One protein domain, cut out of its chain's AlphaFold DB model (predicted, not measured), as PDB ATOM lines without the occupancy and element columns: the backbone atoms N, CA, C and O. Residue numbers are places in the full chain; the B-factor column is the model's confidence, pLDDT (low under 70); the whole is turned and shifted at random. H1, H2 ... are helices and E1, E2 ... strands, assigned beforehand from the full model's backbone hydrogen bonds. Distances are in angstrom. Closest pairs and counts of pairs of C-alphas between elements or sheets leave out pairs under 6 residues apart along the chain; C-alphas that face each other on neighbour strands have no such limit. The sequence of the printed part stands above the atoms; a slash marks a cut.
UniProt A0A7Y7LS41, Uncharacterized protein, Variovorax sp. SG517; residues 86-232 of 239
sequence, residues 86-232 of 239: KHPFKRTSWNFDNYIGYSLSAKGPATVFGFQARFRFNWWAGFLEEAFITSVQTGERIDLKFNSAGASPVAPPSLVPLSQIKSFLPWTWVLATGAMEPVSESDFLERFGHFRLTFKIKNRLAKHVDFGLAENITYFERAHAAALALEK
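AT A GLANCE: This is residues 86 to 232 of the 239 residues of an uncharacterized protein of Variovorax sp. SG517 (UniProt A0A7Y7LS41). Two sheets lie partly face to face as a sandwich: a larger, strongly twisted one of E1, E2, E3, E6, E7 and E8, and a smaller one of E5, E4, E9 and E10. Both helices sit at one end, the long H2 slanting over E2 and E3, while residues 151 to 156 stick out as a loop. The 147 printed residues hold, in order, E1 to E8, H1, E9, E10 and H2, a mixed class. The larger sheet is branched at E3, the smaller runs E5, E4, E9, E10, and neighbours in both are antiparallel. The whole is compact, with a radius of gyration of the C-alphas of 16.4 A and spans of 46 by 36 by 30 A.

HOW THE PARTS SIT: E1, residues 92 to 95, and E2, residues 100 to 105, lie on one side of E3, residues 108 to 121; N 93 and O 120 are 2.8 A apart, as are N 103 and O 111 in the hairpin of E2 and E3, within hydrogen-bond range. E8, residues 173 to 184, lies on the other side of E3, with N 117 and O 176 2.9 A apart. E8 bends by 75 degrees at residue 181. E6, residues 145 to 147, is a neighbour of E8, with N 177 and O 145 2.7 A apart, and forms a hairpin with E7, residues 159 to 161, with N 146 and O 160 2.8 A apart. In the other sheet, E4, residues 128 to 135, pairs with E5, residues 141 to 143, and E9, residues 195 to 201, which pairs with E10, residues 207 to 211; N 142 and O 133, N 134 and O 196, and N 197 and O 209 are each 2.8 A apart. The facing parts of the sheets are 10.2 A centre to centre, their strands at 21 degrees. H1, residues 185 to 192, is on the branched sheet at a height of 7.8 A, over E8, and only grazes the other sheet. H2, residues 213 to 231, is on the branched sheet at a height of 9.0 A; its closest C-alphas to E2 are Ala 227 and Leu 104, 7.2 A. H1 and H2 only just touch, with 3 pairs of C-alphas within 8 A, the closest Leu 189 and Leu 213 at 7.0 A, and H2 does so with residues 213 to 217 alone. In both helices every O i to N i+4 pair is within hydrogen-bond range.

IN THESE COORDINATES: E1 begins at C-alpha 92, (29.568, -9.175, 89.351). E3 is 37.9 A long, E8 29.4 A and H2 27.6 A. H2 ends at C-alpha 231, (60.369, -18.021, 67.938).

THE WHOLE: The C-alphas of Asn 203 and Lys 232 are farthest apart, 52.7 A. The printed part has no cut. The links E6 to E7 and E7 to E8 are long. Mean pLDDT of the printed part is 75.8; 49 residues are under 70, among them 86 to 98 and 148 to 158.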
ATOM      1  N   LYS A  86      36.316  -3.059  90.921       45.88
ATOM      2  CA  LYS A  86      37.396  -4.020  91.175       45.88
ATOM      3  C   LYS A  86      37.260  -4.753  92.522       45.88
ATOM      4  O   LYS A  86      38.047  -5.648  92.809       45.88
ATOM      5  N   HIS A  87      36.271  -4.405  93.354       46.91
ATOM      6  CA  HIS A  87      36.131  -4.965  94.699       46.91
ATOM      7  C   HIS A  87      35.502  -6.380  94.684       46.91
ATOM      8  O   HIS A  87      34.449  -6.570  94.064       46.91
ATOM      9  N   PRO A  88      36.073  -7.369  95.405       41.41
ATOM     10  CA  PRO A  88      35.653  -8.774  95.346       41.41
ATOM     11  C   PRO A  88      34.250  -9.041  95.914       41.41
ATOM     12  O   PRO A  88      33.663 -10.067  95.616       41.41
ATOM     13  N   PHE A  89      33.672  -8.117  96.684       46.56
ATOM     14  CA  PHE A  89      32.355  -8.289  97.317       46.56
ATOM     15  C   PHE A  89      31.156  -7.830  96.451       46.56
ATOM     16  O   PHE A  89      30.013  -7.839  96.914       46.56
ATOM     17  N   LYS A  90      31.371  -7.408  95.195       54.81
ATOM     18  CA  LYS A  90      30.294  -6.934  94.294       54.81
ATOM     19  C   LYS A  90      29.468  -8.056  93.678       54.81
ATOM     20  O   LYS A  90      30.001  -9.117  93.466       54.81
ATOM     21  N   ARG A  91      28.229  -7.789  93.236       54.69
ATOM     22  CA  ARG A  91      27.366  -8.736  92.481       54.69
ATOM     23  C   ARG A  91      28.011  -9.385  91.254       54.69
ATOM     24  O   ARG A  91      27.750 -10.558  91.002       54.69
ATOM     25  N   THR A  92      28.880  -8.664  90.545       56.06
ATOM     26  CA  THR A  92      29.568  -9.175  89.351       56.06
ATOM     27  C   THR A  92      30.949  -8.531  89.198       56.06
ATOM     28  O   THR A  92      31.059  -7.299  89.240       56.06
ATOM     29  N   SER A  93      31.985  -9.349  89.015       65.88
ATOM     30  CA  SER A  93      33.358  -8.968  88.660       65.88
ATOM     31  C   SER A  93      33.679  -9.428  87.233       65.88
ATOM     32  O   SER A  93      33.029 -10.326  86.704       65.88
ATOM     33  N   TRP A  94      34.673  -8.804  86.610       67.12
ATOM     34  CA  TRP A  94      34.967  -8.943  85.183       67.12
ATOM     35  C   TRP A  94      36.483  -9.019  85.021       67.12
ATOM     36  O   TRP A  94      37.201  -8.297  85.716       67.12
ATOM     37  N   ASN A  95      36.957  -9.885  84.135       69.69
ATOM     38  CA  ASN A  95      38.346  -9.959  83.721       69.69
ATOM     39  C   ASN A  95      38.388 -10.052  82.187       69.69
ATOM     40  O   ASN A  95      37.769 -10.938  81.597       69.69
ATOM     41  N   PHE A  96      39.104  -9.112  81.574       69.81
ATOM     42  CA  PHE A  96      39.262  -8.970  80.128       69.81
ATOM     43  C   PHE A  96      40.641  -9.437  79.651       69.81
ATOM     44  O   PHE A  96      41.113  -8.993  78.613       69.81
ATOM     45  N   ASP A  97      41.308 -10.326  80.384       64.94
ATOM     46  CA  ASP A  97      42.556 -10.919  79.904       64.94
ATOM     47  C   ASP A  97      42.343 -11.593  78.538       64.94
ATOM     48  O   ASP A  97      41.469 -12.451  78.376       64.94
ATOM     49  N   ASN A  98      43.166 -11.190  77.565       69.12
ATOM     50  CA  ASN A  98      43.109 -11.619  76.168       69.12
ATOM     51  C   ASN A  98      41.720 -11.452  75.535       69.12
ATOM     52  O   ASN A  98      41.210 -12.382  74.924       69.12
ATOM     53  N   TYR A  99      41.073 -10.300  75.711       79.75
ATOM     54  CA  TYR A  99      39.668 -10.113  75.338       79.75
ATOM     55  C   TYR A  99      39.342 -10.273  73.840       79.75
ATOM     56  O   TYR A  99      38.175 -10.436  73.480       79.75
ATOM     57  N   ILE A 100      40.353 -10.267  72.970       84.06
ATOM     58  CA  ILE A 100      40.235 -10.655  71.562       84.06
ATOM     59  C   ILE A 100      40.817 -12.061  71.412       84.06
ATOM     60  O   ILE A 100      41.992 -12.284  71.712       84.06
ATOM     61  N   GLY A 101      39.998 -12.995  70.933       82.56
ATOM     62  CA  GLY A 101      40.428 -14.333  70.550       82.56
ATOM     63  C   GLY A 101      41.015 -14.306  69.144       82.56
ATOM     64  O   GLY A 101      40.291 -14.086  68.174       82.56
ATOM     65  N   TYR A 102      42.318 -14.537  69.031       82.44
ATOM     66  CA  TYR A 102      43.041 -14.539  67.763       82.44
ATOM     67  C   TYR A 102      44.036 -15.705  67.705       82.44
ATOM     68  O   TYR A 102      44.429 -16.256  68.736       82.44
ATOM     69  N   SER A 103      44.479 -16.061  66.500       82.06
ATOM     70  CA  SER A 103      45.682 -16.868  66.273       82.06
ATOM     71  C   SER A 103      46.723 -16.020  65.572       82.06
ATOM     72  O   SER A 103      46.410 -15.320  64.607       82.06
ATOM     73  N   LEU A 104      47.962 -16.134  66.031       77.12
ATOM     74  CA  LEU A 104      49.120 -15.514  65.407       77.12
ATOM     75  C   LEU A 104      49.970 -16.574  64.718       77.12
ATOM     76  O   LEU A 104      50.227 -17.638  65.278       77.12
ATOM     77  N   SER A 105      50.444 -16.241  63.520       66.44
ATOM     78  CA  SER A 105      51.597 -16.891  62.903       66.44
ATOM     79  C   SER A 105      52.694 -15.839  62.790       66.44
ATOM     80  O   SER A 105      52.395 -14.695  62.464       66.44
ATOM     81  N   ALA A 106      53.960 -16.177  63.025       59.16
ATOM     82  CA  ALA A 106      55.011 -15.155  63.017       59.16
ATOM     83  C   ALA A 106      55.316 -14.546  61.642       59.16
ATOM     84  O   ALA A 106      56.068 -13.580  61.543       59.16
ATOM     85  N   LYS A 107      54.751 -15.112  60.570       58.78
ATOM     86  CA  LYS A 107      54.943 -14.650  59.191       58.78
ATOM     87  C   LYS A 107      53.704 -13.980  58.595       58.78
ATOM     88  O   LYS A 107      53.764 -13.555  57.446       58.78
ATOM     89  N   GLY A 108      52.594 -13.904  59.330       65.88
ATOM     90  CA  GLY A 108      51.318 -13.420  58.808       65.88
ATOM     91  C   GLY A 108      50.558 -12.536  59.800       65.88
ATOM     92  O   GLY A 108      50.825 -12.594  61.000       65.88
ATOM     93  N   PRO A 109      49.609 -11.719  59.309       73.50
ATOM     94  CA  PRO A 109      48.740 -10.916  60.167       73.50
ATOM     95  C   PRO A 109      47.935 -11.811  61.119       73.50
ATOM     96  O   PRO A 109      47.695 -12.985  60.817       73.50
ATOM     97  N   ALA A 110      47.515 -11.273  62.268       84.69
ATOM     98  CA  ALA A 110      46.678 -12.033  63.188       84.69
ATOM     99  C   ALA A 110      45.339 -12.387  62.522       84.69
ATOM    100  O   ALA A 110      44.725 -11.550  61.857       84.69
ATOM    101  N   THR A 111      44.870 -13.615  62.736       88.88
ATOM    102  CA  THR A 111      43.503 -14.012  62.382       88.88
ATOM    103  C   THR A 111      42.643 -13.922  63.629       88.88
ATOM    104  O   THR A 111      42.933 -14.582  64.628       88.88
ATOM    105  N   VAL A 112      41.592 -13.109  63.588       89.69
ATOM    106  CA  VAL A 112      40.678 -12.885  64.709       89.69
ATOM    107  C   VAL A 112      39.456 -13.787  64.565       89.69
ATOM    108  O   VAL A 112      38.818 -13.804  63.519       89.69
ATOM    109  N   PHE A 113      39.120 -14.518  65.626       88.50
ATOM    110  CA  PHE A 113      37.976 -15.445  65.689       88.50
ATOM    111  C   PHE A 113      36.824 -14.921  66.545       88.50
ATOM    112  O   PHE A 113      35.753 -15.528  66.613       88.50
ATOM    113  N   GLY A 114      37.045 -13.804  67.237       89.00
ATOM    114  CA  GLY A 114      36.023 -13.116  68.004       89.00
ATOM    115  C   GLY A 114      36.534 -12.603  69.328       89.00
ATOM    116  O   GLY A 114      37.701 -12.254  69.492       89.00
ATOM    117  N   PHE A 115      35.626 -12.556  70.286       88.62
ATOM    118  CA  PHE A 115      35.838 -11.909  71.566       88.62
ATOM    119  C   PHE A 115      35.683 -12.897  72.703       88.62
ATOM    120  O   PHE A 115      34.858 -13.814  72.641       88.62
ATOM    121  N   GLN A 116      36.418 -12.662  73.779       84.62
ATOM    122  CA  GLN A 116      36.291 -13.418  75.009       84.62
ATOM    123  C   GLN A 116      36.330 -12.497  76.220       84.62
ATOM    124  O   GLN A 116      36.992 -11.468  76.244       84.62
ATOM    125  N   ALA A 117      35.604 -12.870  77.260       77.81
ATOM    126  CA  ALA A 117      35.658 -12.184  78.536       77.81
ATOM    127  C   ALA A 117      35.335 -13.177  79.647       77.81
ATOM    128  O   ALA A 117      34.553 -14.116  79.467       77.81
ATOM    129  N   ARG A 118      35.955 -12.993  80.810       74.19
ATOM    130  CA  ARG A 118      35.679 -13.799  81.998       74.19
ATOM    131  C   ARG A 118      34.857 -12.987  82.983       74.19
ATOM    132  O   ARG A 118      35.154 -11.837  83.293       74.19
ATOM    133  N   PHE A 119      33.834 -13.626  83.517       73.19
ATOM    134  CA  PHE A 119      32.829 -13.021  84.375       73.19
ATOM    135  C   PHE A 119      32.767 -13.781  85.674       73.19
ATOM    136  O   PHE A 119      32.717 -14.999  85.663       73.19
ATOM    137  N   ARG A 120      32.717 -13.095  86.802       70.50
ATOM    138  CA  ARG A 120      32.448 -13.731  88.084       70.50
ATOM    139  C   ARG A 120      31.172 -13.154  88.649       70.50
ATOM    140  O   ARG A 120      31.137 -11.982  89.006       70.50
ATOM    141  N   PHE A 121      30.123 -13.957  88.747       66.44
ATOM    142  CA  PHE A 121      28.884 -13.541  89.400       66.44
ATOM    143  C   PHE A 121      29.002 -13.886  90.879       66.44
ATOM    144  O   PHE A 121      28.980 -15.054  91.246       66.44
ATOM    145  N   ASN A 122      29.178 -12.896  91.751       60.50
ATOM    146  CA  ASN A 122      29.346 -13.175  93.180       60.50
ATOM    147  C   ASN A 122      28.000 -13.266  93.927       60.50
ATOM    148  O   ASN A 122      27.987 -13.460  95.137       60.50
ATOM    149  N   TRP A 123      26.865 -13.066  93.246       48.56
ATOM    150  CA  TRP A 123      25.524 -13.103  93.843       48.56
ATOM    151  C   TRP A 123      24.540 -13.873  92.938       48.56
ATOM    152  O   TRP A 123      24.849 -14.152  91.786       48.56
ATOM    153  N   TRP A 124      23.386 -14.219  93.522       50.16
ATOM    154  CA  TRP A 124      22.322 -15.142  93.095       50.16
ATOM    155  C   TRP A 124      21.936 -15.138  91.600       50.16
ATOM    156  O   TRP A 124      22.171 -14.183  90.871       50.16
ATOM    157  N   ALA A 125      21.302 -16.225  91.155       51.88
ATOM    158  CA  ALA A 125      20.857 -16.457  89.778       51.88
ATOM    159  C   ALA A 125      19.889 -15.384  89.226       51.88
ATOM    160  O   ALA A 125      19.104 -14.807  89.975       51.88
ATOM    161  N   GLY A 126      19.898 -15.171  87.902       58.03
ATOM    162  CA  GLY A 126      18.820 -14.470  87.183       58.03
ATOM    163  C   GLY A 126      18.915 -12.941  87.073       58.03
ATOM    164  O   GLY A 126      17.912 -12.298  86.773       58.03
ATOM    165  N   PHE A 127      20.085 -12.338  87.322       69.31
ATOM    166  CA  PHE A 127      20.256 -10.879  87.223       69.31
ATOM    167  C   PHE A 127      20.844 -10.383  85.904       69.31
ATOM    168  O   PHE A 127      20.648  -9.214  85.597       69.31
ATOM    169  N   LEU A 128      21.573 -11.201  85.146       75.31
ATOM    170  CA  LEU A 128      22.076 -10.794  83.834       75.31
ATOM    171  C   LEU A 128      20.990 -11.064  82.787       75.31
ATOM    172  O   LEU A 128      20.570 -12.207  82.637       75.31
ATOM    173  N   GLU A 129      20.538 -10.019  82.100       78.81
ATOM    174  CA  GLU A 129      19.494 -10.102  81.069       78.81
ATOM    175  C   GLU A 129      20.093 -10.193  79.668       78.81
ATOM    176  O   GLU A 129      19.651 -10.996  78.856       78.81
ATOM    177  N   GLU A 130      21.114  -9.378  79.392       84.25
ATOM    178  CA  GLU A 130      21.775  -9.326  78.090       84.25
ATOM    179  C   GLU A 130      23.279  -9.111  78.265       84.25
ATOM    180  O   GLU A 130      23.725  -8.416  79.186       84.25
ATOM    181  N   ALA A 131      24.051  -9.686  77.348       84.81
ATOM    182  CA  ALA A 131      25.486  -9.491  77.241       84.81
ATOM    183  C   ALA A 131      25.892  -9.555  75.770       84.81
ATOM    184  O   ALA A 131      25.692 -10.579  75.117       84.81
ATOM    185  N   PHE A 132      26.435  -8.461  75.252       90.12
ATOM    186  CA  PHE A 132      26.764  -8.340  73.837       90.12
ATOM    187  C   PHE A 132      27.887  -7.336  73.612       90.12
ATOM    188  O   PHE A 132      28.164  -6.479  74.454       90.12
ATOM    189  N   ILE A 133      28.515  -7.444  72.452       91.06
ATOM    190  CA  ILE A 133      29.501  -6.502  71.939       91.06
ATOM    191  C   ILE A 133      28.855  -5.714  70.814       91.06
ATOM    192  O   ILE A 133      28.094  -6.264  70.023       91.06
ATOM    193  N   THR A 134      29.153  -4.427  70.749       93.75
ATOM    194  CA  THR A 134      28.706  -3.548  69.676       93.75
ATOM    195  C   THR A 134      29.907  -2.829  69.098       93.75
ATOM    196  O   THR A 134      30.651  -2.196  69.846       93.75
ATOM    197  N   SER A 135      30.094  -2.897  67.786       91.69
ATOM    198  CA  SER A 135      31.027  -1.999  67.113       91.69
ATOM    199  C   SER A 135      30.513  -0.568  67.218       91.69
ATOM    200  O   SER A 135      29.370  -0.277  66.869       91.69
ATOM    201  N   VAL A 136      31.363   0.342  67.681       89.94
ATOM    202  CA  VAL A 136      31.042   1.773  67.721       89.94
ATOM    203  C   VAL A 136      31.103   2.378  66.315       89.94
ATOM    204  O   VAL A 136      30.438   3.374  66.050       89.94
ATOM    205  N   GLN A 137      31.869   1.765  65.407       87.69
ATOM    206  CA  GLN A 137      32.051   2.234  64.032       87.69
ATOM    207  C   GLN A 137      30.889   1.814  63.130       87.69
ATOM    208  O   GLN A 137      30.337   2.640  62.410       87.69
ATOM    209  N   THR A 138      30.516   0.532  63.171       89.56
ATOM    210  CA  THR A 138      29.529  -0.047  62.245       89.56
ATOM    211  C   THR A 138      28.156  -0.248  62.881       89.56
ATOM    212  O   THR A 138      27.181  -0.485  62.173       89.56
ATOM    213  N   GLY A 139      28.055  -0.186  64.213       89.19
ATOM    214  CA  GLY A 139      26.840  -0.538  64.952       89.19
ATOM    215  C   GLY A 139      26.559  -2.043  65.009       89.19
ATOM    216  O   GLY A 139      25.565  -2.454  65.610       89.19
ATOM    217  N   GLU A 140      27.417  -2.875  64.412       91.38
ATOM    218  CA  GLU A 140      27.252  -4.327  64.376       91.38
ATOM    219  C   GLU A 140      27.253  -4.910  65.795       91.38
ATOM    220  O   GLU A 140      28.119  -4.587  66.612       91.38
ATOM    221  N   ARG A 141      26.266  -5.764  66.096       92.44
ATOM    222  CA  ARG A 141      26.076  -6.388  67.411       92.44
ATOM    223  C   ARG A 141      26.413  -7.874  67.356       92.44
ATOM    224  O   ARG A 141      25.872  -8.600  66.531       92.44
ATOM    225  N   ILE A 142      27.224  -8.328  68.308       90.88
ATOM    226  CA  ILE A 142      27.546  -9.740  68.529       90.88
ATOM    227  C   ILE A 142      27.087 -10.126  69.934       90.88
ATOM    228  O   ILE A 142      27.632  -9.648  70.932       90.88
ATOM    229  N   ASP A 143      26.085 -10.997  70.027       90.94
ATOM    230  CA  ASP A 143      25.631 -11.525  71.313       90.94
ATOM    231  C   ASP A 143      26.637 -12.531  71.886       90.94
ATOM    232  O   ASP A 143      27.153 -13.411  71.188       90.94
ATOM    233  N   LEU A 144      26.906 -12.415  73.186       88.50
ATOM    234  CA  LEU A 144      27.835 -13.301  73.872       88.50
ATOM    235  C   LEU A 144      27.161 -14.626  74.232       88.50
ATOM    236  O   LEU A 144      26.074 -14.672  74.814       88.50
ATOM    237  N   LYS A 145      27.863 -15.719  73.940       87.56
ATOM    238  CA  LYS A 145      27.543 -17.064  74.421       87.56
ATOM    239  C   LYS A 145      28.386 -17.365  75.641       87.56
ATOM    240  O   LYS A 145      29.510 -16.903  75.748       87.56
ATOM    241  N   PHE A 146      27.872 -18.163  76.553       82.06
ATOM    242  CA  PHE A 146      28.508 -18.436  77.828       82.06
ATOM    243  C   PHE A 146      28.781 -19.918  77.961       82.06
ATOM    244  O   PHE A 146      28.013 -20.754  77.493       82.06
ATOM    245  N   ASN A 147      29.858 -20.244  78.654       77.12
ATOM    246  CA  ASN A 147      30.097 -21.609  79.062       77.12
ATOM    247  C   ASN A 147      28.980 -22.060  80.027       77.12
ATOM    248  O   ASN A 147      28.776 -21.446  81.076       77.12
ATOM    249  N   SER A 148      28.279 -23.139  79.670       61.38
ATOM    250  CA  SER A 148      27.175 -23.731  80.436       61.38
ATOM    251  C   SER A 148      27.573 -24.369  81.777       61.38
ATOM    252  O   SER A 148      26.721 -24.975  82.420       61.38
ATOM    253  N   ALA A 149      28.826 -24.232  82.230       54.03
ATOM    254  CA  ALA A 149      29.362 -24.854  83.441       54.03
ATOM    255  C   ALA A 149      28.751 -24.325  84.762       54.03
ATOM    256  O   ALA A 149      29.417 -23.719  85.603       54.03
ATOM    257  N   GLY A 150      27.477 -24.638  84.985       44.59
ATOM    258  CA  GLY A 150      26.950 -25.032  86.278       44.59
ATOM    259  C   GLY A 150      26.985 -26.557  86.357       44.59
ATOM    260  O   GLY A 150      26.126 -27.207  85.785       44.59
ATOM    261  N   ALA A 151      28.009 -27.111  87.013       38.75
ATOM    262  CA  ALA A 151      28.104 -28.508  87.457       38.75
ATOM    263  C   ALA A 151      27.440 -29.575  86.548       38.75
ATOM    264  O   ALA A 151      26.397 -30.122  86.892       38.75
ATOM    265  N   SER A 152      28.073 -29.938  85.429       35.41
ATOM    266  CA  SER A 152      27.780 -31.214  84.759       35.41
ATOM    267  C   SER A 152      29.095 -31.907  84.386       35.41
ATOM    268  O   SER A 152      29.849 -31.361  83.584       35.41
ATOM    269  N   PRO A 153      29.421 -33.069  84.982       37.31
ATOM    270  CA  PRO A 153      30.716 -33.729  84.800       37.31
ATOM    271  C   PRO A 153      30.839 -34.536  83.492       37.31
ATOM    272  O   PRO A 153      31.813 -35.264  83.333       37.31
ATOM    273  N   VAL A 154      29.871 -34.456  82.569       36.34
ATOM    274  CA  VAL A 154      29.723 -35.450  81.482       36.34
ATOM    275  C   VAL A 154      29.838 -34.865  80.065       36.34
ATOM    276  O   VAL A 154      29.964 -35.621  79.109       36.34
ATOM    277  N   ALA A 155      29.868 -33.543  79.887       43.22
ATOM    278  CA  ALA A 155      30.023 -32.940  78.559       43.22
ATOM    279  C   ALA A 155      31.098 -31.846  78.564       43.22
ATOM    280  O   ALA A 155      31.190 -31.100  79.544       43.22
ATOM    281  N   PRO A 156      31.901 -31.715  77.487       52.09
ATOM    282  CA  PRO A 156      32.759 -30.555  77.334       52.09
ATOM    283  C   PRO A 156      31.888 -29.295  77.411       52.09
ATOM    284  O   PRO A 156      30.775 -29.287  76.877       52.09
ATOM    285  N   PRO A 157      32.361 -28.246  78.096       59.66
ATOM    286  CA  PRO A 157      31.599 -27.023  78.273       59.66
ATOM    287  C   PRO A 157      31.173 -26.449  76.918       59.66
ATOM    288  O   PRO A 157      31.994 -25.923  76.167       59.66
ATOM    289  N   SER A 158      29.888 -26.561  76.589       67.50
ATOM    290  CA  SER A 158      29.331 -25.984  75.371       67.50
ATOM    291  C   SER A 158      28.990 -24.512  75.601       67.50
ATOM    292  O   SER A 158      28.468 -24.128  76.652       67.50
ATOM    293  N   LEU A 159      29.311 -23.673  74.612       76.94
ATOM    294  CA  LEU A 159      28.929 -22.262  74.600       76.94
ATOM    295  C   LEU A 159      27.441 -22.151  74.258       76.94
ATOM    296  O   LEU A 159      27.036 -22.421  73.127       76.94
ATOM    297  N   VAL A 160      26.635 -21.730  75.226       81.94
ATOM    298  CA  VAL A 160      25.181 -21.589  75.093       81.94
ATOM    299  C   VAL A 160      24.757 -20.121  75.174       81.94
ATOM    300  O   VAL A 160      25.418 -19.321  75.843       81.94
ATOM    301  N   PRO A 161      23.657 -19.722  74.515       82.62
ATOM    302  CA  PRO A 161      23.059 -18.411  74.727       82.62
ATOM    303  C   PRO A 161      22.694 -18.182  76.198       82.62
ATOM    304  O   PRO A 161      22.303 -19.115  76.903       82.62
ATOM    305  N   LEU A 162      22.738 -16.923  76.641       78.00
ATOM    306  CA  LEU A 162      22.381 -16.540  78.010       78.00
ATOM    307  C   LEU A 162      20.976 -17.012  78.421       78.00
ATOM    308  O   LEU A 162      20.782 -17.425  79.560       78.00
ATOM    309  N   SER A 163      20.018 -17.020  77.491       76.50
ATOM    310  CA  SER A 163      18.640 -17.475  77.728       76.50
ATOM    311  C   SER A 163      18.530 -18.941  78.161       76.50
ATOM    312  O   SER A 163      17.539 -19.324  78.781       76.50
ATOM    313  N   GLN A 164      19.538 -19.765  77.864       77.50
ATOM    314  CA  GLN A 164      19.585 -21.174  78.263       77.50
ATOM    315  C   GLN A 164      20.223 -21.374  79.644       77.50
ATOM    316  O   GLN A 164      20.144 -22.462  80.218       77.50
ATOM    317  N   ILE A 165      20.833 -20.330  80.208       74.88
ATOM    318  CA  ILE A 165      21.461 -20.384  81.523       74.88
ATOM    319  C   ILE A 165      20.426 -20.018  82.576       74.88
ATOM    320  O   ILE A 165      20.082 -18.857  82.779       74.88
ATOM    321  N   LYS A 166      19.957 -21.037  83.296       69.62
ATOM    322  CA  LYS A 166      19.018 -20.854  84.412       69.62
ATOM    323  C   LYS A 166      19.665 -20.126  85.590       69.62
ATOM    324  O   LYS A 166      19.025 -19.323  86.265       69.62
ATOM    325  N   SER A 167      20.934 -20.420  85.853       67.44
ATOM    326  CA  SER A 167      21.690 -19.838  86.953       67.44
ATOM    327  C   SER A 167      23.190 -19.926  86.698       67.44
ATOM    328  O   SER A 167      23.679 -20.876  86.091       67.44
ATOM    329  N   PHE A 168      23.924 -18.939  87.204       69.25
ATOM    330  CA  PHE A 168      25.372 -19.025  87.335       69.25
ATOM    331  C   PHE A 168      25.720 -19.538  88.728       69.25
ATOM    332  O   PHE A 168      25.068 -19.165  89.708       69.25
ATOM    333  N   LEU A 169      26.764 -20.364  88.824       66.75
ATOM    334  CA  LEU A 169      27.327 -20.731  90.118       66.75
ATOM    335  C   LEU A 169      27.913 -19.477  90.785       66.75
ATOM    336  O   LEU A 169      28.757 -18.808  90.176       66.75
ATOM    337  N   PRO A 170      27.488 -19.144  92.018       65.06
ATOM    338  CA  PRO A 170      28.044 -18.011  92.737       65.06
ATOM    339  C   PRO A 170      29.556 -18.152  92.886       65.06
ATOM    340  O   PRO A 170      30.061 -19.239  93.156       65.06
ATOM    341  N   TRP A 171      30.270 -17.036  92.762       65.00
ATOM    342  CA  TRP A 171      31.718 -16.938  92.947       65.00
ATOM    343  C   TRP A 171      32.566 -17.701  91.922       65.00
ATOM    344  O   TRP A 171      33.791 -17.724  92.081       65.00
ATOM    345  N   THR A 172      31.965 -18.232  90.856       68.19
ATOM    346  CA  THR A 172      32.665 -18.943  89.778       68.19
ATOM    347  C   THR A 172      32.955 -18.017  88.603       68.19
ATOM    348  O   THR A 172      32.137 -17.165  88.251       68.19
ATOM    349  N   TRP A 173      34.131 -18.186  87.995       72.06
ATOM    350  CA  TRP A 173      34.456 -17.547  86.725       72.06
ATOM    351  C   TRP A 173      33.767 -18.280  85.574       72.06
ATOM    352  O   TRP A 173      33.948 -19.477  85.385       72.06
ATOM    353  N   VAL A 174      33.002 -17.537  84.792       75.25
ATOM    354  CA  VAL A 174      32.284 -17.973  83.605       75.25
ATOM    355  C   VAL A 174      32.935 -17.298  82.413       75.25
ATOM    356  O   VAL A 174      33.124 -16.084  82.407       75.25
ATOM    357  N   LEU A 175      33.292 -18.080  81.404       80.31
ATOM    358  CA  LEU A 175      33.743 -17.546  80.127       80.31
ATOM    359  C   LEU A 175      32.516 -17.155  79.303       80.31
ATOM    360  O   LEU A 175      31.608 -17.977  79.160       80.31
ATOM    361  N   ALA A 176      32.502 -15.943  78.754       81.06
ATOM    362  CA  ALA A 176      31.634 -15.620  77.633       81.06
ATOM    363  C   ALA A 176      32.456 -15.295  76.390       81.06
ATOM    364  O   ALA A 176      33.529 -14.697  76.471       81.06
ATOM    365  N   THR A 177      31.918 -15.702  75.252       87.44
ATOM    366  CA  THR A 177      32.567 -15.695  73.954       87.44
ATOM    367  C   THR A 177      31.592 -15.148  72.921       87.44
ATOM    368  O   THR A 177      30.474 -15.648  72.786       87.44
ATOM    369  N   GLY A 178      32.020 -14.129  72.187       88.50
ATOM    370  CA  GLY A 178      31.338 -13.631  70.997       88.50
ATOM    371  C   GLY A 178      32.096 -14.125  69.779       88.50
ATOM    372  O   GLY A 178      33.068 -13.491  69.385       88.50
ATOM    373  N   ALA A 179      31.714 -15.283  69.245       86.25
ATOM    374  CA  ALA A 179      32.367 -15.847  68.068       86.25
ATOM    375  C   ALA A 179      31.974 -15.058  66.813       86.25
ATOM    376  O   ALA A 179      30.807 -14.697  66.652       86.25
ATOM    377  N   MET A 180      32.939 -14.843  65.927       88.25
ATOM    378  CA  MET A 180      32.739 -14.265  64.601       88.25
ATOM    379  C   MET A 180      33.400 -15.155  63.549       88.25
ATOM    380  O   MET A 180      34.154 -16.072  63.878       88.25
ATOM    381  N   GLU A 181      33.104 -14.895  62.279       89.38
ATOM    382  CA  GLU A 181      33.865 -15.516  61.200       89.38
ATOM    383  C   GLU A 181      35.336 -15.078  61.274       89.38
ATOM    384  O   GLU A 181      35.598 -13.930  61.641       89.38
ATOM    385  N   PRO A 182      36.296 -15.966  60.957       90.25
ATOM    386  CA  PRO A 182      37.705 -15.606  60.951       90.25
ATOM    387  C   PRO A 182      37.961 -14.425  60.012       90.25
ATOM    388  O   PRO A 182      37.687 -14.513  58.817       90.25
ATOM    389  N   VAL A 183      38.512 -13.339  60.544       91.94
ATOM    390  CA  VAL A 183      38.876 -12.142  59.770       91.94
ATOM    391  C   VAL A 183      40.334 -11.777  60.002       91.94
ATOM    392  O   VAL A 183      40.929 -12.168  61.010       91.94
ATOM    393  N   SER A 184      40.919 -11.027  59.073       91.81
ATOM    394  CA  SER A 184      42.258 -10.476  59.271       91.81
ATOM    395  C   SER A 184      42.251  -9.381  60.343       91.81
ATOM    396  O   SER A 184      41.223  -8.759  60.619       91.81
ATOM    397  N   GLU A 185      43.410  -9.123  60.945       91.88
ATOM    398  CA  GLU A 185      43.609  -8.023  61.893       91.88
ATOM    399  C   GLU A 185      43.171  -6.665  61.325       91.88
ATOM    400  O   GLU A 185      42.494  -5.905  62.013       91.88
ATOM    401  N   SER A 186      43.500  -6.368  60.062       91.81
ATOM    402  CA  SER A 186      43.116  -5.108  59.418       91.81
ATOM    403  C   SER A 186      41.603  -4.977  59.280       91.81
ATOM    404  O   SER A 186      41.047  -3.952  59.672       91.81
ATOM    405  N   ASP A 187      40.933  -6.032  58.811       92.81
ATOM    406  CA  ASP A 187      39.475  -6.021  58.641       92.81
ATOM    407  C   ASP A 187      38.773  -5.932  60.001       92.81
ATOM    408  O   ASP A 187      37.741  -5.271  60.153       92.81
ATOM    409  N   PHE A 188      39.349  -6.579  61.018       92.88
ATOM    410  CA  PHE A 188      38.876  -6.470  62.388       92.88
ATOM    411  C   PHE A 188      39.007  -5.040  62.914       92.88
ATOM    412  O   PHE A 188      38.051  -4.522  63.480       92.88
ATOM    413  N   LEU A 189      40.154  -4.381  62.732       93.06
ATOM    414  CA  LEU A 189      40.363  -3.011  63.210       93.06
ATOM    415  C   LEU A 189      39.493  -1.990  62.459       93.06
ATOM    416  O   LEU A 189      39.046  -1.005  63.050       93.06
ATOM    417  N   GLU A 190      39.194  -2.230  61.186       92.06
ATOM    418  CA  GLU A 190      38.274  -1.388  60.421       92.06
ATOM    419  C   GLU A 190      36.833  -1.512  60.936       92.06
ATOM    420  O   GLU A 190      36.156  -0.504  61.157       92.06
ATOM    421  N   ARG A 191      36.370  -2.745  61.172       90.44
ATOM    422  CA  ARG A 191      34.969  -3.021  61.528       90.44
ATOM    423  C   ARG A 191      34.678  -2.925  63.020       90.44
ATOM    424  O   ARG A 191      33.591  -2.508  63.405       90.44
ATOM    425  N   PHE A 192      35.614  -3.362  63.848       91.00
ATOM    426  CA  PHE A 192      35.486  -3.542  65.294       91.00
ATOM    427  C   PHE A 192      36.660  -2.934  66.062       91.00
ATOM    428  O   PHE A 192      36.756  -3.140  67.268       91.00
ATOM    429  N   GLY A 193      37.544  -2.164  65.424       87.88
ATOM    430  CA  GLY A 193      38.675  -1.548  66.111       87.88
ATOM    431  C   GLY A 193      38.246  -0.654  67.269       87.88
ATOM    432  O   GLY A 193      38.960  -0.577  68.261       87.88
ATOM    433  N   HIS A 194      37.056  -0.063  67.214       92.12
ATOM    434  CA  HIS A 194      36.392   0.499  68.384       92.12
ATOM    435  C   HIS A 194      35.119  -0.290  68.692       92.12
ATOM    436  O   HIS A 194      34.145  -0.240  67.937       92.12
ATOM    437  N   PHE A 195      35.096  -0.981  69.831       90.62
ATOM    438  CA  PHE A 195      33.928  -1.742  70.256       90.62
ATOM    439  C   PHE A 195      33.575  -1.493  71.721       90.62
ATOM    440  O   PHE A 195      34.416  -1.188  72.567       90.62
ATOM    441  N   ARG A 196      32.286  -1.642  72.011       90.12
ATOM    442  CA  ARG A 196      31.678  -1.495  73.325       90.12
ATOM    443  C   ARG A 196      31.132  -2.828  73.776       90.12
ATOM    444  O   ARG A 196      30.272  -3.419  73.127       90.12
ATOM    445  N   LEU A 197      31.558  -3.255  74.946       87.19
ATOM    446  CA  LEU A 197      31.010  -4.413  75.614       87.19
ATOM    447  C   LEU A 197      29.903  -3.975  76.577       87.19
ATOM    448  O   LEU A 197      30.139  -3.159  77.467       87.19
ATOM    449  N   THR A 198      28.698  -4.515  76.402       85.81
ATOM    450  CA  THR A 198      27.496  -4.102  77.133       85.81
ATOM    451  C   THR A 198      26.903  -5.242  77.943       85.81
ATOM    452  O   THR A 198      26.710  -6.347  77.440       85.81
ATOM    453  N   PHE A 199      26.530  -4.930  79.185       79.19
ATOM    454  CA  PHE A 199      25.813  -5.831  80.081       79.19
ATOM    455  C   PHE A 199      24.570  -5.170  80.631       79.19
ATOM    456  O   PHE A 199      24.642  -4.117  81.271       79.19
ATOM    457  N   LYS A 200      23.438  -5.833  80.452       79.94
ATOM    458  CA  LYS A 200      22.169  -5.402  81.018       79.94
ATOM    459  C   LYS A 200      21.852  -6.255  82.231       79.94
ATOM    460  O   LYS A 200      21.791  -7.479  82.145       79.94
ATOM    461  N   ILE A 201      21.690  -5.597  83.371       75.50
ATOM    462  CA  ILE A 201      21.394  -6.251  84.640       75.50
ATOM    463  C   ILE A 201      19.970  -5.878  85.042       75.50
ATOM    464  O   ILE A 201      19.628  -4.697  85.065       75.50
ATOM    465  N   LYS A 202      19.162  -6.872  85.410       70.00
ATOM    466  CA  LYS A 202      17.777  -6.691  85.845       70.00
ATOM    467  C   LYS A 202      17.670  -5.616  86.925       70.00
ATOM    468  O   LYS A 202      18.387  -5.652  87.932       70.00
ATOM    469  N   ASN A 203      16.746  -4.676  86.724       65.44
ATOM    470  CA  ASN A 203      16.492  -3.530  87.606       65.44
ATOM    471  C   ASN A 203      17.714  -2.605  87.814       65.44
ATOM    472  O   ASN A 203      17.826  -1.939  88.848       65.44
ATOM    473  N   ARG A 204      18.666  -2.585  86.873       65.12
ATOM    474  CA  ARG A 204      19.860  -1.728  86.900       65.12
ATOM    475  C   ARG A 204      20.133  -1.152  85.507       65.12
ATOM    476  O   ARG A 204      19.709  -1.699  84.497       65.12
ATOM    477  N   LEU A 205      20.865  -0.039  85.472       61.69
ATOM    478  CA  LEU A 205      21.362   0.546  84.226       61.69
ATOM    479  C   LEU A 205      22.332  -0.414  83.531       61.69
ATOM    480  O   LEU A 205      23.075  -1.144  84.197       61.69
ATOM    481  N   ALA A 206      22.331  -0.376  82.197       69.25
ATOM    482  CA  ALA A 206      23.320  -1.075  81.395       69.25
ATOM    483  C   ALA A 206      24.725  -0.582  81.762       69.25
ATOM    484  O   ALA A 206      24.958   0.616  81.947       69.25
ATOM    485  N   LYS A 207      25.655  -1.524  81.911       72.56
ATOM    486  CA  LYS A 207      27.068  -1.220  82.100       72.56
ATOM    487  C   LYS A 207      27.786  -1.420  80.777       72.56
ATOM    488  O   LYS A 207      27.595  -2.450  80.133       72.56
ATOM    489  N   HIS A 208      28.647  -0.471  80.441       80.06
ATOM    490  CA  HIS A 208      29.466  -0.507  79.241       80.06
ATOM    491  C   HIS A 208      30.950  -0.505  79.611       80.06
ATOM    492  O   HIS A 208      31.339   0.082  80.626       80.06
ATOM    493  N   VAL A 209      31.756  -1.190  78.807       82.56
ATOM    494  CA  VAL A 209      33.217  -1.093  78.799       82.56
ATOM    495  C   VAL A 209      33.623  -0.844  77.355       82.56
ATOM    496  O   VAL A 209      33.282  -1.640  76.483       82.56
ATOM    497  N   ASP A 210      34.299   0.272  77.118       85.25
ATOM    498  CA  ASP A 210      34.717   0.693  75.786       85.25
ATOM    499  C   ASP A 210      36.175   0.299  75.558       85.25
ATOM    500  O   ASP A 210      37.016   0.518  76.430       85.25
ATOM    501  N   PHE A 211      36.449  -0.273  74.387       86.44
ATOM    502  CA  PHE A 211      37.780  -0.642  73.919       86.44
ATOM    503  C   PHE A 211      38.081   0.174  72.670       86.44
ATOM    504  O   PHE A 211      37.447  -0.002  71.623       86.44
ATOM    505  N   GLY A 212      39.013   1.111  72.802       88.94
ATOM    506  CA  GLY A 212      39.325   2.064  71.743       88.94
ATOM    507  C   GLY A 212      40.227   1.479  70.658       88.94
ATOM    508  O   GLY A 212      41.019   0.572  70.906       88.94
ATOM    509  N   LEU A 213      40.190   2.091  69.471       89.50
ATOM    510  CA  LEU A 213      41.046   1.713  68.339       89.50
ATOM    511  C   LEU A 213      42.533   1.701  68.699       89.50
ATOM    512  O   LEU A 213      43.217   0.715  68.454       89.50
ATOM    513  N   ALA A 214      43.026   2.760  69.344       90.12
ATOM    514  CA  ALA A 214      44.427   2.846  69.750       90.12
ATOM    515  C   ALA A 214      44.827   1.750  70.759       90.12
ATOM    516  O   ALA A 214      45.933   1.214  70.690       90.12
ATOM    517  N   GLU A 215      43.926   1.390  71.679       88.25
ATOM    518  CA  GLU A 215      44.155   0.315  72.649       88.25
ATOM    519  C   GLU A 215      44.240  -1.046  71.952       88.25
ATOM    520  O   GLU A 215      45.148  -1.824  72.241       88.25
ATOM    521  N   ASN A 216      43.346  -1.299  70.995       88.69
ATOM    522  CA  ASN A 216      43.311  -2.541  70.230       88.69
ATOM    523  C   ASN A 216      44.511  -2.683  69.281       88.69
ATOM    524  O   ASN A 216      45.072  -3.770  69.183       88.69
ATOM    525  N   ILE A 217      44.977  -1.593  68.665       90.25
ATOM    526  CA  ILE A 217      46.243  -1.587  67.910       90.25
ATOM    527  C   ILE A 217      47.404  -1.971  68.840       90.25
ATOM    528  O   ILE A 217      48.120  -2.936  68.585       90.25
ATOM    529  N   THR A 218      47.519  -1.294  69.988       88.19
ATOM    530  CA  THR A 218      48.566  -1.578  70.989       88.19
ATOM    531  C   THR A 218      48.473  -3.013  71.533       88.19
ATOM    532  O   THR A 218      49.461  -3.606  71.974       88.19
ATOM    533  N   TYR A 219      47.272  -3.589  71.578       87.31
ATOM    534  CA  TYR A 219      47.058  -4.982  71.958       87.31
ATOM    535  C   TYR A 219      47.690  -5.942  70.943       87.31
ATOM    536  O   TYR A 219      48.480  -6.798  71.353       87.31
ATOM    537  N   PHE A 220      47.416  -5.774  69.645       87.00
ATOM    538  CA  PHE A 220      48.004  -6.625  68.608       87.00
ATOM    539  C   PHE A 220      49.517  -6.431  68.486       87.00
ATOM    540  O   PHE A 220      50.243  -7.419  68.417       87.00
ATOM    541  N   GLU A 221      50.026  -5.200  68.576       87.12
ATOM    542  CA  GLU A 221      51.474  -4.933  68.570       87.12
ATOM    543  C   GLU A 221      52.208  -5.696  69.683       87.12
ATOM    544  O   GLU A 221      53.236  -6.338  69.445       87.12
ATOM    545  N   ARG A 222      51.659  -5.687  70.908       83.81
ATOM    546  CA  ARG A 222      52.215  -6.453  72.035       83.81
ATOM    547  C   ARG A 222      52.140  -7.957  71.798       83.81
ATOM    548  O   ARG A 222      53.077  -8.673  72.152       83.81
ATOM    549  N   ALA A 223      51.046  -8.431  71.211       82.06
ATOM    550  CA  ALA A 223      50.859  -9.840  70.898       82.06
ATOM    551  C   ALA A 223      51.865 -10.338  69.845       82.06
ATOM    552  O   ALA A 223      52.502 -11.374  70.047       82.06
ATOM    553  N   HIS A 224      52.082  -9.566  68.778       81.38
ATOM    554  CA  HIS A 224      53.102  -9.836  67.758       81.38
ATOM    555  C   HIS A 224      54.511  -9.831  68.350       81.38
ATOM    556  O   HIS A 224      55.284 -10.760  68.115       81.38
ATOM    557  N   ALA A 225      54.840  -8.834  69.177       81.31
ATOM    558  CA  ALA A 225      56.138  -8.769  69.846       81.31
ATOM    559  C   ALA A 225      56.394 -10.000  70.740       81.31
ATOM    560  O   ALA A 225      57.504 -10.535  70.751       81.31
ATOM    561  N   ALA A 226      55.367 -10.476  71.451       78.94
ATOM    562  CA  ALA A 226      55.450 -11.686  72.266       78.94
ATOM    563  C   ALA A 226      55.619 -12.956  71.411       78.94
ATOM    564  O   ALA A 226      56.470 -13.788  71.725       78.94
ATOM    565  N   ALA A 227      54.872 -13.088  70.311       74.81
ATOM    566  CA  ALA A 227      54.995 -14.219  69.390       74.81
ATOM    567  C   ALA A 227      56.397 -14.297  68.755       74.81
ATOM    568  O   ALA A 227      57.017 -15.359  68.746       74.81
ATOM    569  N   LEU A 228      56.950 -13.162  68.316       75.06
ATOM    570  CA  LEU A 228      58.314 -13.084  67.776       75.06
ATOM    571  C   LEU A 228      59.390 -13.414  68.821       75.06
ATOM    572  O   LEU A 228      60.443 -13.951  68.479       75.06
ATOM    573  N   ALA A 229      59.156 -13.091  70.096       72.94
ATOM    574  CA  ALA A 229      60.074 -13.452  71.175       72.94
ATOM    575  C   ALA A 229      60.104 -14.969  71.436       72.94
ATOM    576  O   ALA A 229      61.159 -15.492  71.797       72.94
ATOM    577  N   LEU A 230      58.984 -15.668  71.222       68.44
ATOM    578  CA  LEU A 230      58.872 -17.121  71.385       68.44
ATOM    579  C   LEU A 230      59.573 -17.910  70.269       68.44
ATOM    580  O   LEU A 230      60.049 -19.012  70.520       68.44
ATOM    581  N   GLU A 231      59.680 -17.356  69.058       64.25
ATOM    582  CA  GLU A 231      60.369 -18.021  67.938       64.25
ATOM    583  C   GLU A 231      61.899 -17.920  67.988       64.25
ATOM    584  O   GLU A 231      62.600 -18.643  67.276       64.25
ATOM    585  N   LYS A 232      62.454 -17.047  68.836       56.34
ATOM    586  CA  LYS A 232      63.906 -16.984  69.028       56.34
ATOM    587  C   LYS A 232      64.382 -18.234  69.784       56.34
ATOM    588  O   LYS A 232      63.781 -18.588  70.802       56.34
TER     589      LYS A 232